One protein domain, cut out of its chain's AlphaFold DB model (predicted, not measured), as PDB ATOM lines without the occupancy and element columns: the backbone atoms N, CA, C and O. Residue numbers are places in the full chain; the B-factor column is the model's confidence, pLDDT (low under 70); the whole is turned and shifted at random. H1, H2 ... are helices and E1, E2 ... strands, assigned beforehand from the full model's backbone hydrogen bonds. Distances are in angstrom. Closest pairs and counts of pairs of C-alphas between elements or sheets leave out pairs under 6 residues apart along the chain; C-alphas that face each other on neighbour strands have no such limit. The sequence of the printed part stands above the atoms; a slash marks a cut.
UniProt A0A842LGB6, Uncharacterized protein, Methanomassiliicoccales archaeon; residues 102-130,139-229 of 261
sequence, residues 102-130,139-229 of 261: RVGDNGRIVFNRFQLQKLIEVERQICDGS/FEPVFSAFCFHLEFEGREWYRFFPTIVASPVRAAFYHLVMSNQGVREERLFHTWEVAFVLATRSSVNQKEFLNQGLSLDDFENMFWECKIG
ATOM      1  N   ARG A 102     107.066 283.708 148.027       90.50
ATOM      2  CA  ARG A 102     108.097 282.816 148.572       90.50
ATOM      3  C   ARG A 102     107.630 282.193 149.887       90.50
ATOM      4  O   ARG A 102     106.889 282.820 150.646       90.50
ATOM      5  N   VAL A 103     108.077 280.971 150.150       92.31
ATOM      6  CA  VAL A 103     107.966 280.355 151.473       92.31
ATOM      7  C   VAL A 103     108.765 281.153 152.510       92.31
ATOM      8  O   VAL A 103     109.874 281.605 152.234       92.31
ATOM      9  N   GLY A 104     108.184 281.362 153.692       90.19
ATOM     10  CA  GLY A 104     108.892 281.956 154.824       90.19
ATOM     11  C   GLY A 104     109.775 280.941 155.550       90.19
ATOM     12  O   GLY A 104     109.653 279.731 155.348       90.19
ATOM     13  N   ASP A 105     110.611 281.422 156.467       89.62
ATOM     14  CA  ASP A 105     111.593 280.594 157.191       89.62
ATOM     15  C   ASP A 105     110.957 279.462 158.019       89.62
ATOM     16  O   ASP A 105     111.575 278.434 158.281       89.62
ATOM     17  N   ASN A 106     109.682 279.607 158.394       93.06
ATOM     18  CA  ASN A 106     108.905 278.581 159.095       93.06
ATOM     19  C   ASN A 106     108.314 277.497 158.165       93.06
ATOM     20  O   ASN A 106     107.484 276.696 158.603       93.06
ATOM     21  N   GLY A 107     108.674 277.494 156.879       94.69
ATOM     22  CA  GLY A 107     108.148 276.560 155.881       94.69
ATOM     23  C   GLY A 107     106.684 276.810 155.504       94.69
ATOM     24  O   GLY A 107     106.033 275.926 154.937       94.69
ATOM     25  N   ARG A 108     106.129 277.982 155.839       96.12
ATOM     26  CA  ARG A 108     104.751 278.363 155.511       96.12
ATOM     27  C   ARG A 108     104.727 279.476 154.479       96.12
ATOM     28  O   ARG A 108     105.579 280.359 154.466       96.12
ATOM     29  N   ILE A 109     103.696 279.456 153.647       94.44
ATOM     30  CA  ILE A 109     103.402 280.528 152.701       94.44
ATOM     31  C   ILE A 109     102.206 281.302 153.252       94.44
ATOM     32  O   ILE A 109     101.185 280.707 153.610       94.44
ATOM     33  N   VAL A 110     102.343 282.623 153.359       93.25
ATOM     34  CA  VAL A 110     101.284 283.517 153.843       93.25
ATOM     35  C   VAL A 110     100.585 284.160 152.655       93.25
ATOM     36  O   VAL A 110     101.217 284.802 151.811       93.25
ATOM     37  N   PHE A 111      99.265 284.037 152.611       93.19
ATOM     38  CA  PHE A 111      98.410 284.622 151.592       93.19
ATOM     39  C   PHE A 111      97.510 285.674 152.224       93.19
ATOM     40  O   PHE A 111      96.746 285.406 153.152       93.19
ATOM     41  N   ASN A 112      97.580 286.891 151.689       91.44
ATOM     42  CA  ASN A 112      96.593 287.902 152.011       91.44
ATOM     43  C   ASN A 112      95.302 287.538 151.262       91.44
ATOM     44  O   ASN A 112      95.269 287.568 150.032       91.44
ATOM     45  N   ARG A 113      94.253 287.176 152.010       89.00
ATOM     46  CA  ARG A 113      92.968 286.739 151.440       89.00
ATOM     47  C   ARG A 113      92.329 287.805 150.556       89.00
ATOM     48  O   ARG A 113      91.738 287.461 149.539       89.00
ATOM     49  N   PHE A 114      92.483 289.078 150.914       88.38
ATOM     50  CA  PHE A 114      91.978 290.183 150.113       88.38
ATOM     51  C   PHE A 114      92.731 290.302 148.781       88.38
ATOM     52  O   PHE A 114      92.097 290.421 147.739       88.38
ATOM     53  N   GLN A 115      94.064 290.175 148.783       91.44
ATOM     54  CA  GLN A 115      94.855 290.178 147.540       91.44
ATOM     55  C   GLN A 115      94.496 288.993 146.627       91.44
ATOM     56  O   GLN A 115      94.307 289.191 145.431       91.44
ATOM     57  N   LEU A 116      94.339 287.788 147.191       92.38
ATOM     58  CA  LEU A 116      93.893 286.602 146.448       92.38
ATOM     59  C   LEU A 116      92.511 286.818 145.823       92.38
ATOM     60  O   LEU A 116      92.322 286.553 144.639       92.38
ATOM     61  N   GLN A 117      91.557 287.336 146.600       89.62
ATOM     62  CA  GLN A 117      90.224 287.646 146.095       89.62
ATOM     63  C   GLN A 117      90.283 288.671 144.956       89.62
ATOM     64  O   GLN A 117      89.662 288.462 143.918       89.62
ATOM     65  N   LYS A 118      91.060 289.750 145.111       91.31
ATOM     66  CA  LYS A 118      91.208 290.770 144.065       91.31
ATOM     67  C   LYS A 118      91.861 290.224 142.803       91.31
ATOM     68  O   LYS A 118      91.477 290.625 141.714       91.31
ATOM     69  N   LEU A 119      92.785 289.276 142.930       91.44
ATOM     70  CA  LEU A 119      93.395 288.621 141.778       91.44
ATOM     71  C   LEU A 119      92.389 287.727 141.024       91.44
ATOM     72  O   LEU A 119      92.378 287.725 139.796       91.44
ATOM     73  N   ILE A 120      91.500 287.030 141.740       90.69
ATOM     74  CA  ILE A 120      90.379 286.277 141.140       90.69
ATOM     75  C   ILE A 120      89.387 287.226 140.448       90.69
ATOM     76  O   ILE A 120      88.894 286.925 139.364       90.69
ATOM     77  N   GLU A 121      89.088 288.380 141.051       89.12
ATOM     78  CA  GLU A 121      88.227 289.400 140.436       89.12
ATOM     79  C   GLU A 121      88.842 289.961 139.143       89.12
ATOM     80  O   GLU A 121      88.129 290.088 138.149       89.12
ATOM     81  N   VAL A 122      90.155 290.225 139.120       90.25
ATOM     82  CA  VAL A 122      90.882 290.643 137.906       90.25
ATOM     83  C   VAL A 122      90.798 289.578 136.815       90.25
ATOM     84  O   VAL A 122      90.503 289.904 135.668       90.25
ATOM     85  N   GLU A 123      91.006 288.301 137.152       91.12
ATOM     86  CA  GLU A 123      90.856 287.208 136.186       91.12
ATOM     87  C   GLU A 123      89.461 287.187 135.560       91.12
ATOM     88  O   GLU A 123      89.346 287.075 134.341       91.12
ATOM     89  N   ARG A 124      88.413 287.334 136.379       86.81
ATOM     90  CA  ARG A 124      87.032 287.422 135.890       86.81
ATOM     91  C   ARG A 124      86.839 288.626 134.981       86.81
ATOM     92  O   ARG A 124      86.277 288.479 133.913       86.81
ATOM     93  N   GLN A 125      87.353 289.800 135.338       86.69
ATOM     94  CA  GLN A 125      87.251 290.991 134.484       86.69
ATOM     95  C   GLN A 125      87.949 290.814 133.125       86.69
ATOM     96  O   GLN A 125      87.462 291.326 132.121       86.69
ATOM     97  N   ILE A 126      89.059 290.069 133.085       85.75
ATOM     98  CA  ILE A 126      89.767 289.728 131.844       85.75
ATOM     99  C   ILE A 126      88.977 288.695 131.030       85.75
ATOM    100  O   ILE A 126      88.771 288.875 129.833       85.75
ATOM    101  N   CYS A 127      88.535 287.604 131.660       82.75
ATOM    102  CA  CYS A 127      87.902 286.481 130.962       82.75
ATOM    103  C   CYS A 127      86.445 286.760 130.577       82.75
ATOM    104  O   CYS A 127      86.008 286.368 129.499       82.75
ATOM    105  N   ASP A 128      85.721 287.474 131.434       74.69
ATOM    106  CA  ASP A 128      84.310 287.822 131.279       74.69
ATOM    107  C   ASP A 128      84.150 289.210 130.649       74.69
ATOM    108  O   ASP A 128      83.101 289.834 130.815       74.69
ATOM    109  N   GLY A 129      85.158 289.711 129.918       56.91
ATOM    110  CA  GLY A 129      85.186 291.018 129.238       56.91
ATOM    111  C   GLY A 129      83.994 291.324 128.306       56.91
ATOM    112  O   GLY A 129      83.933 292.392 127.702       56.91
ATOM    113  N   SER A 130      83.018 290.420 128.221       45.12
ATOM    114  CA  SER A 130      81.678 290.570 127.656       45.12
ATOM    115  C   SER A 130      80.572 291.042 128.630       45.12
ATOM    116  O   SER A 130      79.477 291.331 128.154       45.12
ATOM    117  N   PHE A 139      76.357 294.659 144.569       34.88
ATOM    118  CA  PHE A 139      77.344 293.614 144.809       34.88
ATOM    119  C   PHE A 139      76.740 292.509 145.703       34.88
ATOM    120  O   PHE A 139      77.236 292.230 146.789       34.88
ATOM    121  N   GLU A 140      75.646 291.878 145.279       31.72
ATOM    122  CA  GLU A 140      75.455 290.484 145.620       31.72
ATOM    123  C   GLU A 140      76.498 289.728 144.804       31.72
ATOM    124  O   GLU A 140      76.570 289.900 143.582       31.72
ATOM    125  N   PRO A 141      77.391 288.972 145.459       35.50
ATOM    126  CA  PRO A 141      78.386 288.210 144.741       35.50
ATOM    127  C   PRO A 141      77.632 287.335 143.750       35.50
ATOM    128  O   PRO A 141      76.807 286.520 144.157       35.50
ATOM    129  N   VAL A 142      77.925 287.498 142.459       35.72
ATOM    130  CA  VAL A 142      77.564 286.530 141.426       35.72
ATOM    131  C   VAL A 142      78.389 285.266 141.706       35.72
ATOM    132  O   VAL A 142      79.402 284.958 141.079       35.72
ATOM    133  N   PHE A 143      78.006 284.583 142.781       36.09
ATOM    134  CA  PHE A 143      77.880 283.153 142.832       36.09
ATOM    135  C   PHE A 143      76.703 282.857 141.912       36.09
ATOM    136  O   PHE A 143      75.574 283.233 142.217       36.09
ATOM    137  N   SER A 144      76.926 282.185 140.786       38.16
ATOM    138  CA  SER A 144      75.826 281.411 140.225       38.16
ATOM    139  C   SER A 144      75.500 280.334 141.263       38.16
ATOM    140  O   SER A 144      76.176 279.305 141.347       38.16
ATOM    141  N   ALA A 145      74.538 280.620 142.135       34.00
ATOM    142  CA  ALA A 145      73.980 279.644 143.045       34.00
ATOM    143  C   ALA A 145      73.253 278.599 142.191       34.00
ATOM    144  O   ALA A 145      72.106 278.789 141.800       34.00
ATOM    145  N   PHE A 146      73.923 277.494 141.872       36.50
ATOM    146  CA  PHE A 146      73.196 276.268 141.583       36.50
ATOM    147  C   PHE A 146      72.738 275.726 142.936       36.50
ATOM    148  O   PHE A 146      73.512 275.131 143.685       36.50
ATOM    149  N   CYS A 147      71.479 275.986 143.279       35.44
ATOM    150  CA  CYS A 147      70.822 275.281 144.369       35.44
ATOM    151  C   CYS A 147      70.644 273.822 143.937       35.44
ATOM    152  O   CYS A 147      69.737 273.503 143.172       35.44
ATOM    153  N   PHE A 148      71.510 272.929 144.412       36.78
ATOM    154  CA  PHE A 148      71.219 271.501 144.355       36.78
ATOM    155  C   PHE A 148      70.196 271.187 145.445       36.78
ATOM    156  O   PHE A 148      70.479 271.348 146.632       36.78
ATOM    157  N   HIS A 149      69.005 270.754 145.040       36.91
ATOM    158  CA  HIS A 149      68.035 270.183 145.962       36.91
ATOM    159  C   HIS A 149      68.524 268.781 146.343       36.91
ATOM    160  O   HIS A 149      68.570 267.883 145.503       36.91
ATOM    161  N   LEU A 150      68.970 268.614 147.587       41.06
ATOM    162  CA  LEU A 150      69.354 267.322 148.147       41.06
ATOM    163  C   LEU A 150      68.366 266.989 149.265       41.06
ATOM    164  O   LEU A 150      68.439 267.570 150.348       41.06
ATOM    165  N   GLU A 151      67.445 266.063 149.003       32.53
ATOM    166  CA  GLU A 151      66.635 265.448 150.053       32.53
ATOM    167  C   GLU A 151      67.436 264.326 150.713       32.53
ATOM    168  O   GLU A 151      67.830 263.351 150.070       32.53
ATOM    169  N   PHE A 152      67.669 264.454 152.017       37.84
ATOM    170  CA  PHE A 152      68.209 263.379 152.839       37.84
ATOM    171  C   PHE A 152      67.349 263.271 154.101       37.84
ATOM    172  O   PHE A 152      67.152 264.260 154.806       37.84
ATOM    173  N   GLU A 153      66.794 262.083 154.355       42.44
ATOM    174  CA  GLU A 153      65.956 261.779 155.531       42.44
ATOM    175  C   GLU A 153      64.750 262.723 155.739       42.44
ATOM    176  O   GLU A 153      64.384 263.050 156.869       42.44
ATOM    177  N   GLY A 154      64.117 263.180 154.653       45.47
ATOM    178  CA  GLY A 154      62.897 263.994 154.725       45.47
ATOM    179  C   GLY A 154      63.097 265.399 155.305       45.47
ATOM    180  O   GLY A 154      62.135 266.014 155.766       45.47
ATOM    181  N   ARG A 155      64.335 265.915 155.316       35.62
ATOM    182  CA  ARG A 155      64.645 267.308 155.662       35.62
ATOM    183  C   ARG A 155      65.272 268.019 154.466       35.62
ATOM    184  O   ARG A 155      66.234 267.519 153.886       35.62
ATOM    185  N   GLU A 156      64.755 269.201 154.135       36.94
ATOM    186  CA  GLU A 156      65.340 270.071 153.112       36.94
ATOM    187  C   GLU A 156      66.633 270.713 153.634       36.94
ATOM    188  O   GLU A 156      66.627 271.422 154.643       36.94
ATOM    189  N   TRP A 157      67.746 270.498 152.931       36.81
ATOM    190  CA  TRP A 157      69.013 271.173 153.211       36.81
ATOM    191  C   TRP A 157      69.427 272.033 152.018       36.81
ATOM    192  O   TRP A 157      69.856 271.522 150.985       36.81
ATOM    193  N   TYR A 158      69.395 273.355 152.186       40.41
ATOM    194  CA  TYR A 158      70.020 274.288 151.249       40.41
ATOM    195  C   TYR A 158      71.518 274.362 151.560       40.41
ATOM    196  O   TYR A 158      71.968 275.193 152.350       40.41
ATOM    197  N   ARG A 159      72.322 273.472 150.967       38.44
ATOM    198  CA  ARG A 159      73.776 273.675 150.954       38.44
ATOM    199  C   ARG A 159      74.118 274.649 149.837       38.44
ATOM    200  O   ARG A 159      74.100 274.286 148.665       38.44
ATOM    201  N   PHE A 160      74.474 275.872 150.226       37.66
ATOM    202  CA  PHE A 160      75.200 276.796 149.363       37.66
ATOM    203  C   PHE A 160      76.542 276.162 149.005       37.66
ATOM    204  O   PHE A 160      77.529 276.293 149.729       37.66
ATOM    205  N   PHE A 161      76.576 275.448 147.887       37.06
ATOM    206  CA  PHE A 161      77.821 275.210 147.191       37.06
ATOM    207  C   PHE A 161      78.016 276.393 146.259       37.06
ATOM    208  O   PHE A 161      77.251 276.546 145.306       37.06
ATOM    209  N   PRO A 162      79.006 277.260 146.508       39.12
ATOM    210  CA  PRO A 162      79.464 278.148 145.468       39.12
ATOM    211  C   PRO A 162      80.071 277.276 144.366       39.12
ATOM    212  O   PRO A 162      81.263 276.988 144.369       39.12
ATOM    213  N   THR A 163      79.252 276.810 143.425       38.47
ATOM    214  CA  THR A 163      79.741 276.344 142.131       38.47
ATOM    215  C   THR A 163      80.207 277.581 141.403       38.47
ATOM    216  O   THR A 163      79.480 278.239 140.665       38.47
ATOM    217  N   ILE A 164      81.448 277.935 141.688       45.66
ATOM    218  CA  ILE A 164      82.252 278.707 140.773       45.66
ATOM    219  C   ILE A 164      82.277 277.879 139.501       45.66
ATOM    220  O   ILE A 164      82.913 276.826 139.454       45.66
ATOM    221  N   VAL A 165      81.522 278.316 138.495       44.69
ATOM    222  CA  VAL A 165      81.737 277.840 137.137       44.69
ATOM    223  C   VAL A 165      83.165 278.255 136.826       44.69
ATOM    224  O   VAL A 165      83.453 279.439 136.655       44.69
ATOM    225  N   ALA A 166      84.084 277.295 136.920       51.16
ATOM    226  CA  ALA A 166      85.469 277.523 136.583       51.16
ATOM    227  C   ALA A 166      85.469 277.977 135.128       51.16
ATOM    228  O   ALA A 166      85.065 277.220 134.243       51.16
ATOM    229  N   SER A 167      85.861 279.231 134.894       55.44
ATOM    230  CA  SER A 167      86.139 279.670 133.537       55.44
ATOM    231  C   SER A 167      87.144 278.672 132.957       55.44
ATOM    232  O   SER A 167      88.144 278.373 133.621       55.44
ATOM    233  N   PRO A 168      86.906 278.116 131.754       62.28
ATOM    234  CA  PRO A 168      87.901 277.262 131.111       62.28
ATOM    235  C   PRO A 168      89.210 278.030 130.868       62.28
ATOM    236  O   PRO A 168      90.260 277.430 130.652       62.28
ATOM    237  N   VAL A 169      89.142 279.359 130.928       73.69
ATOM    238  CA  VAL A 169      90.239 280.281 130.723       73.69
ATOM    239  C   VAL A 169      90.935 280.568 132.053       73.69
ATOM    240  O   VAL A 169      90.341 281.116 132.981       73.69
ATOM    241  N   ARG A 170      92.214 280.196 132.138       89.62
ATOM    242  CA  ARG A 170      93.082 280.453 133.294       89.62
ATOM    243  C   ARG A 170      94.013 281.612 132.966       89.62
ATOM    244  O   ARG A 170      94.979 281.411 132.234       89.62
ATOM    245  N   ALA A 171      93.728 282.809 133.462       93.31
ATOM    246  CA  ALA A 171      94.498 284.017 133.162       93.31
ATOM    247  C   ALA A 171      95.330 284.513 134.349       93.31
ATOM    248  O   ALA A 171      96.294 285.238 134.126       93.31
ATOM    249  N   ALA A 172      95.000 284.129 135.587       94.69
ATOM    250  CA  ALA A 172      95.715 284.574 136.779       94.69
ATOM    251  C   ALA A 172      96.363 283.424 137.557       94.69
ATOM    252  O   ALA A 172      95.725 282.414 137.862       94.69
ATOM    253  N   PHE A 173      97.627 283.601 137.936       95.19
ATOM    254  CA  PHE A 173      98.425 282.572 138.597       95.19
ATOM    255  C   PHE A 173      99.188 283.110 139.803       95.19
ATOM    256  O   PHE A 173      99.613 284.264 139.848       95.19
ATOM    257  N   TYR A 174      99.426 282.225 140.763       94.44
ATOM    258  CA  TYR A 174     100.499 282.357 141.730       94.44
ATOM    259  C   TYR A 174     101.732 281.619 141.243       94.44
ATOM    260  O   TYR A 174     101.662 280.439 140.917       94.44
ATOM    261  N   HIS A 175     102.871 282.291 141.278       93.88
ATOM    262  CA  HIS A 175     104.176 281.657 141.211       93.88
ATOM    263  C   HIS A 175     104.689 281.444 142.639       93.88
ATOM    264  O   HIS A 175     104.920 282.410 143.368       93.88
ATOM    265  N   LEU A 176     104.813 280.188 143.065       93.44
ATOM    266  CA  LEU A 176     105.264 279.826 144.404       93.44
ATOM    267  C   LEU A 176     106.718 279.354 144.366       93.44
ATOM    268  O   LEU A 176     107.034 278.356 143.723       93.44
ATOM    269  N   VAL A 177     107.578 280.058 145.107       91.62
ATOM    270  CA  VAL A 177     108.988 279.709 145.317       91.62
ATOM    271  C   VAL A 177     109.126 279.008 146.668       91.62
ATOM    272  O   VAL A 177     108.985 279.626 147.729       91.62
ATOM    273  N   MET A 178     109.382 277.708 146.623       93.50
ATOM    274  CA  MET A 178     109.405 276.784 147.757       93.50
ATOM    275  C   MET A 178     110.803 276.184 147.958       93.50
ATOM    276  O   MET A 178     111.705 276.369 147.139       93.50
ATOM    277  N   SER A 179     110.993 275.470 149.067       92.62
ATOM    278  CA  SER A 179     112.219 274.727 149.368       92.62
ATOM    279  C   SER A 179     111.887 273.297 149.783       92.62
ATOM    280  O   SER A 179     111.188 273.070 150.775       92.62
ATOM    281  N   ASN A 180     112.414 272.332 149.037       90.50
ATOM    282  CA  ASN A 180     112.236 270.907 149.260       90.50
ATOM    283  C   ASN A 180     113.607 270.263 149.499       90.50
ATOM    284  O   ASN A 180     114.452 270.239 148.611       90.50
ATOM    285  N   GLN A 181     113.859 269.795 150.726       88.88
ATOM    286  CA  GLN A 181     115.152 269.210 151.124       88.88
ATOM    287  C   GLN A 181     116.367 270.121 150.832       88.88
ATOM    288  O   GLN A 181     117.449 269.649 150.500       88.88
ATOM    289  N   GLY A 182     116.189 271.441 150.953       87.19
ATOM    290  CA  GLY A 182     117.232 272.433 150.664       87.19
ATOM    291  C   GLY A 182     117.365 272.804 149.183       87.19
ATOM    292  O   GLY A 182     118.117 273.719 148.858       87.19
ATOM    293  N   VAL A 183     116.612 272.153 148.295       91.12
ATOM    294  CA  VAL A 183     116.542 272.486 146.871       91.12
ATOM    295  C   VAL A 183     115.390 273.459 146.637       91.12
ATOM    296  O   VAL A 183     114.270 273.236 147.094       91.12
ATOM    297  N   ARG A 184     115.664 274.554 145.923       90.81
ATOM    298  CA  ARG A 184     114.640 275.516 145.490       90.81
ATOM    299  C   ARG A 184     113.712 274.846 144.475       90.81
ATOM    300  O   ARG A 184     114.186 274.281 143.496       90.81
ATOM    301  N   GLU A 185     112.406 274.946 144.697       91.62
ATOM    302  CA  GLU A 185     111.376 274.416 143.802       91.62
ATOM    303  C   GLU A 185     110.392 275.529 143.430       91.62
ATOM    304  O   GLU A 185     109.910 276.256 144.297       91.62
ATOM    305  N   GLU A 186     110.100 275.666 142.138       91.25
ATOM    306  CA  GLU A 186     109.224 276.706 141.593       91.25
ATOM    307  C   GLU A 186     108.049 276.070 140.857       91.25
ATOM    308  O   GLU A 186     108.216 275.166 140.029       91.25
ATOM    309  N   ARG A 187     106.845 276.522 141.212       94.44
ATOM    310  CA  ARG A 187     105.585 275.994 140.686       94.44
ATOM    311  C   ARG A 187     104.594 277.119 140.446       94.44
ATOM    312  O   ARG A 187     104.516 278.056 141.242       94.44
ATOM    313  N   LEU A 188     103.818 277.009 139.375       94.50
ATOM    314  CA  LEU A 188     102.712 277.915 139.091       94.50
ATOM    315  C   LEU A 188     101.377 277.246 139.396       94.50
ATOM    316  O   LEU A 188     101.121 276.117 138.987       94.50
ATOM    317  N   PHE A 189     100.522 277.974 140.100       95.88
ATOM    318  CA  PHE A 189      99.188 277.542 140.487       95.88
ATOM    319  C   PHE A 189      98.181 278.553 139.994       95.88
ATOM    320  O   PHE A 189      98.357 279.758 140.170       95.88
ATOM    321  N   HIS A 190      97.099 278.075 139.407       95.19
ATOM    322  CA  HIS A 190      95.954 278.919 139.130       95.19
ATOM    323  C   HIS A 190      95.390 279.478 140.445       95.19
ATOM    324  O   HIS A 190      95.462 278.832 141.496       95.19
ATOM    325  N   THR A 191      94.830 280.687 140.422       93.75
ATOM    326  CA  THR A 191      94.287 281.334 141.635       93.75
ATOM    327  C   THR A 191      93.256 280.467 142.358       93.75
ATOM    328  O   THR A 191      93.235 280.438 143.590       93.75
ATOM    329  N   TRP A 192      92.452 279.712 141.608       90.25
ATOM    330  CA  TRP A 192      91.470 278.778 142.155       90.25
ATOM    331  C   TRP A 192      92.101 277.593 142.876       90.25
ATOM    332  O   TRP A 192      91.596 277.188 143.920       90.25
ATOM    333  N   GLU A 193      93.215 277.065 142.369       93.69
ATOM    334  CA  GLU A 193      93.953 275.972 143.013       93.69
ATOM    335  C   GLU A 193      94.505 276.442 144.366       93.69
ATOM    336  O   GLU A 193      94.353 275.762 145.381       93.69
ATOM    337  N   VAL A 194      95.047 277.664 144.417       94.25
ATOM    338  CA  VAL A 194      95.492 278.285 145.673       94.25
ATOM    339  C   VAL A 194      94.324 278.516 146.631       94.25
ATOM    340  O   VAL A 194      94.428 278.184 147.812       94.25
ATOM    341  N   ALA A 195      93.209 279.070 146.149       92.06
ATOM    342  CA  ALA A 195      92.023 279.307 146.968       92.06
ATOM    343  C   ALA A 195      91.452 278.002 147.539       92.06
ATOM    344  O   ALA A 195      91.088 277.956 148.715       92.06
ATOM    345  N   PHE A 196      91.431 276.939 146.733       91.06
ATOM    346  CA  PHE A 196      90.993 275.610 147.143       91.06
ATOM    347  C   PHE A 196      91.876 275.049 148.256       91.06
ATOM    348  O   PHE A 196      91.362 274.656 149.302       91.06
ATOM    349  N   VAL A 197      93.202 275.080 148.075       92.31
ATOM    350  CA  VAL A 197      94.147 274.616 149.098       92.31
ATOM    351  C   VAL A 197      94.000 275.443 150.374       92.31
ATOM    352  O   VAL A 197      93.934 274.885 151.465       92.31
ATOM    353  N   LEU A 198      93.905 276.769 150.286       91.56
ATOM    354  CA  LEU A 198      93.778 277.612 151.476       91.56
ATOM    355  C   LEU A 198      92.461 277.398 152.223       91.56
ATOM    356  O   LEU A 198      92.460 277.434 153.459       91.56
ATOM    357  N   ALA A 199      91.363 277.173 151.502       89.69
ATOM    358  CA  ALA A 199      90.007 277.234 152.029       89.69
ATOM    359  C   ALA A 199      89.787 278.543 152.818       89.69
ATOM    360  O   ALA A 199      89.715 279.628 152.243       89.69
ATOM    361  N   THR A 200      89.714 278.476 154.149       85.56
ATOM    362  CA  THR A 200      89.540 279.649 155.023       85.56
ATOM    363  C   THR A 200      90.849 280.183 155.621       85.56
ATOM    364  O   THR A 200      90.841 281.233 156.273       85.56
ATOM    365  N   ARG A 201      91.975 279.491 155.405       90.06
ATOM    366  CA  ARG A 201      93.276 279.768 156.030       90.06
ATOM    367  C   ARG A 201      93.992 280.935 155.342       90.06
ATOM    368  O   ARG A 201      93.922 281.101 154.130       90.06
ATOM    369  N   SER A 202      94.730 281.729 156.115       90.56
ATOM    370  CA  SER A 202      95.621 282.791 155.608       90.56
ATOM    371  C   SER A 202      97.071 282.330 155.428       90.56
ATOM    372  O   SER A 202      97.900 283.048 154.876       90.56
ATOM    373  N   SER A 203      97.407 281.133 155.911       94.94
ATOM    374  CA  SER A 203      98.715 280.524 155.706       94.94
ATOM    375  C   SER A 203      98.605 279.013 155.640       94.94
ATOM    376  O   SER A 203      97.718 278.411 156.250       94.94
ATOM    377  N   VAL A 204      99.550 278.399 154.943       96.19
ATOM    378  CA  VAL A 204      99.558 276.962 154.675       96.19
ATOM    379  C   VAL A 204     100.996 276.458 154.637       96.19
ATOM    380  O   VAL A 204     101.916 277.224 154.339       96.19
ATOM    381  N   ASN A 205     101.217 275.199 155.017       96.88
ATOM    382  CA  ASN A 205     102.549 274.613 154.917       96.88
ATOM    383  C   ASN A 205     102.885 274.384 153.436       96.88
ATOM    384  O   ASN A 205     102.039 273.884 152.699       96.88
ATOM    385  N   GLN A 206     104.110 274.697 153.005       96.06
ATOM    386  CA  GLN A 206     104.514 274.494 151.606       96.06
ATOM    387  C   GLN A 206     104.339 273.042 151.130       96.06
ATOM    388  O   GLN A 206     104.087 272.813 149.954       96.06
ATOM    389  N   LYS A 207     104.396 272.057 152.043       95.69
ATOM    390  CA  LYS A 207     104.156 270.638 151.737       95.69
ATOM    391  C   LYS A 207     102.785 270.372 151.114       95.69
ATOM    392  O   LYS A 207     102.651 269.392 150.398       95.69
ATOM    393  N   GLU A 208     101.797 271.231 151.362       95.81
ATOM    394  CA  GLU A 208     100.462 271.124 150.756       95.81
ATOM    395  C   GLU A 208     100.454 271.526 149.269       95.81
ATOM    396  O   GLU A 208      99.489 271.230 148.574       95.81
ATOM    397  N   PHE A 209     101.532 272.148 148.777       95.06
ATOM    398  CA  PHE A 209     101.748 272.495 147.369       95.06
ATOM    399  C   PHE A 209     102.857 271.676 146.694       95.06
ATOM    400  O   PHE A 209     102.950 271.678 145.469       95.06
ATOM    401  N   LEU A 210     103.709 270.980 147.455       88.19
ATOM    402  CA  LEU A 210     104.765 270.152 146.871       88.19
ATOM    403  C   LEU A 210     104.166 269.069 145.965       88.19
ATOM    404  O   LEU A 210     103.144 268.464 146.294       88.19
ATOM    405  N   ASN A 211     104.836 268.811 144.840       86.62
ATOM    406  CA  ASN A 211     104.407 267.864 143.802       86.62
ATOM    407  C   ASN A 211     103.055 268.194 143.137       86.62
ATOM    408  O   ASN A 211     102.446 267.321 142.521       86.62
ATOM    409  N   GLN A 212     102.575 269.432 143.261       93.69
ATOM    410  CA  GLN A 212     101.398 269.946 142.564       93.69
ATOM    411  C   GLN A 212     101.761 271.212 141.777       93.69
ATOM    412  O   GLN A 212     102.845 271.777 141.941       93.69
ATOM    413  N   GLY A 213     100.824 271.672 140.948       94.69
ATOM    414  CA  GLY A 213     101.005 272.855 140.113       94.69
ATOM    415  C   GLY A 213     101.853 272.579 138.874       94.69
ATOM    416  O   GLY A 213     102.356 271.477 138.657       94.69
ATOM    417  N   LEU A 214     101.983 273.603 138.042       94.62
ATOM    418  CA  LEU A 214     102.732 273.547 136.795       94.62
ATOM    419  C   LEU A 214     104.213 273.804 137.067       94.62
ATOM    420  O   LEU A 214     104.562 274.736 137.798       94.62
ATOM    421  N   SER A 215     105.090 273.013 136.451       92.19
ATOM    422  CA  SER A 215     106.485 273.424 136.301       92.19
ATOM    423  C   SER A 215     106.579 274.653 135.384       92.19
ATOM    424  O   SER A 215     105.619 274.998 134.690       92.19
ATOM    425  N   LEU A 216     107.730 275.332 135.375       87.25
ATOM    426  CA  LEU A 216     107.955 276.454 134.457       87.25
ATOM    427  C   LEU A 216     107.834 276.013 132.990       87.25
ATOM    428  O   LEU A 216     107.180 276.701 132.209       87.25
ATOM    429  N   ASP A 217     108.375 274.841 132.654       87.25
ATOM    430  CA  ASP A 217     108.311 274.276 131.304       87.25
ATOM    431  C   ASP A 217     106.867 273.927 130.911       87.25
ATOM    432  O   ASP A 217     106.422 274.252 129.810       87.25
ATOM    433  N   ASP A 218     106.091 273.321 131.819       91.88
ATOM    434  CA  ASP A 218     104.674 273.020 131.571       91.88
ATOM    435  C   ASP A 218     103.861 274.297 131.382       91.88
ATOM    436  O   ASP A 218     103.025 274.385 130.481       91.88
ATOM    437  N   PHE A 219     104.116 275.303 132.216       90.31
ATOM    438  CA  PHE A 219     103.461 276.596 132.122       90.31
ATOM    439  C   PHE A 219     103.775 277.290 130.790       90.31
ATOM    440  O   PHE A 219     102.862 277.790 130.133       90.31
ATOM    441  N   GLU A 220     105.038 277.276 130.355       85.62
ATOM    442  CA  GLU A 220     105.448 277.800 129.050       85.62
ATOM    443  C   GLU A 220     104.747 277.053 127.907       85.62
ATOM    444  O   GLU A 220     104.154 277.681 127.024       85.62
ATOM    445  N   ASN A 221     104.750 275.720 127.944       86.88
ATOM    446  CA  ASN A 221     104.089 274.898 126.935       86.88
ATOM    447  C   ASN A 221     102.590 275.208 126.863       86.88
ATOM    448  O   ASN A 221     102.063 275.488 125.786       86.88
ATOM    449  N   MET A 222     101.904 275.250 128.008       90.19
ATOM    450  CA  MET A 222     100.480 275.579 128.075       90.19
ATOM    451  C   MET A 222     100.185 277.003 127.601       90.19
ATOM    452  O   MET A 222      99.175 277.225 126.927       90.19
ATOM    453  N   PHE A 223     101.050 277.969 127.919       86.31
ATOM    454  CA  PHE A 223     100.928 279.338 127.428       86.31
ATOM    455  C   PHE A 223     100.997 279.370 125.901       86.31
ATOM    456  O   PHE A 223     100.204 280.062 125.254       86.31
ATOM    457  N   TRP A 224     101.921 278.620 125.301       81.50
ATOM    458  CA  TRP A 224     102.106 278.577 123.851       81.50
ATOM    459  C   TRP A 224     101.038 277.811 123.094       81.50
ATOM    460  O   TRP A 224     100.677 278.205 121.988       81.50
ATOM    461  N   GLU A 225     100.509 276.760 123.701       84.00
ATOM    462  CA  GLU A 225      99.384 275.993 123.174       84.00
ATOM    463  C   GLU A 225      98.035 276.696 123.388       84.00
ATOM    464  O   GLU A 225      96.995 276.126 123.066       84.00
ATOM    465  N   CYS A 226      98.038 277.921 123.932       83.56
ATOM    466  CA  CYS A 226      96.837 278.691 124.266       83.56
ATOM    467  C   CYS A 226      95.875 277.928 125.197       83.56
ATOM    468  O   CYS A 226      94.664 278.119 125.142       83.56
ATOM    469  N   LYS A 227      96.417 277.063 126.065       86.75
ATOM    470  CA  LYS A 227      95.665 276.361 127.121       86.75
ATOM    471  C   LYS A 227      95.473 277.225 128.369       86.75
ATOM    472  O   LYS A 227      94.635 276.913 129.209       86.75
ATOM    473  N   ILE A 228      96.270 278.284 128.498       90.56
ATOM    474  CA  ILE A 228      96.177 279.311 129.539       90.56
ATOM    475  C   ILE A 228      96.324 280.700 128.905       90.56
ATOM    476  O   ILE A 228      96.863 280.843 127.804       90.56
ATOM    477  N   GLY A 229      95.892 281.719 129.637       89.81
ATOM    478  CA  GLY A 229      95.806 283.108 129.204       89.81
ATOM    479  C   GLY A 229      94.366 283.520 128.903       89.81
ATOM    480  O   GLY A 229      93.607 282.758 128.316       89.81
TER     481      GLY A 229
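Overview. This is residues 102 to 130 and 139 to 229 of the 261 residues of an uncharacterized protein of Methanomassiliicoccales archaeon (UniProt A0A842LGB6). A long two-stranded hairpin, E4 and E5, runs through the body of this model, with H1 and H2 side by side near the end where E4 begins and E5 ends, and H3 beside E5. A small strand pair, E1 with E6, lies near the last residue of H2, and from the body a long loop reaches far away to the short strands E2 and E3, where residues 151 to 156 stick out. The 120 printed residues hold three named helices and six named strands, in the order E1 H1 E2 E3 E4 E5 H2 E6 H3, a mixed class of helices and strands. E1 with E6 and E4 with E5 are antiparallel sheets of two strands. The whole is loose, with a radius of gyration of the C-alphas of 17.3 A, and its spans of 55 by 36 by 26 A are only just elongated.

Arrangement. E1, residues 108 to 110, is the antiparallel neighbour of E6, residues 203 to 205, and N 109 and O 204 are within hydrogen-bond range at 2.9 A. H1, residues 113 to 127, touches H2, residues 191 to 198, with its residues 116 to 120 alone. Their closest C-alphas, those of Ile 120 and Thr 191, are 6.3 A apart, and their lines stand at a shallow tilt of 27 degrees, opposite ways. E2, residues 150 to 152, and E3, residues 155 to 157, meet only at a point, where the C-alphas of 151 and 156 face each other at 5.7 A. E4, residues 172 to 180, and E5, residues 183 to 190, form an antiparallel hairpin, with N 174 and O 189 at 2.8 A and N 185 and O 178 at 2.9 A. The closest C-alphas of H1 and E4 are those of Glu 123 and Ala 172, 5.6 A apart. For H3, residues 216 to 224, and E5 they are those of Leu 216 and Arg 187, at 6.7 A. H3 is apart from H1 and H2. In H1, H2 and H3 every O i to N i+4 pair is within hydrogen-bond range.

Along the chain. E1 begins at C-alpha 108, (104.751, 278.363, 155.511). H1 is 21.1 A long, E4 24.8 A, E5 22.9 A, H2 10.5 A and H3 12.3 A. E4 begins at C-alpha 172, (95.715, 284.574, 136.779), and H3 ends at C-alpha 224, (102.106, 278.577, 123.851).

Size, cuts and confidence. The two C-alphas farthest apart, those of Gly 154 and Gly 182, are 55.1 A apart. Residues 131 to 138 are not printed, and C-alphas 130 and 139 are 18.0 A apart across this cut. The link from E3 to E4, 14 residues, is long. Mean pLDDT of the printed part is 77.3, and residues 129 to 130 and 139 to 168 are under 70.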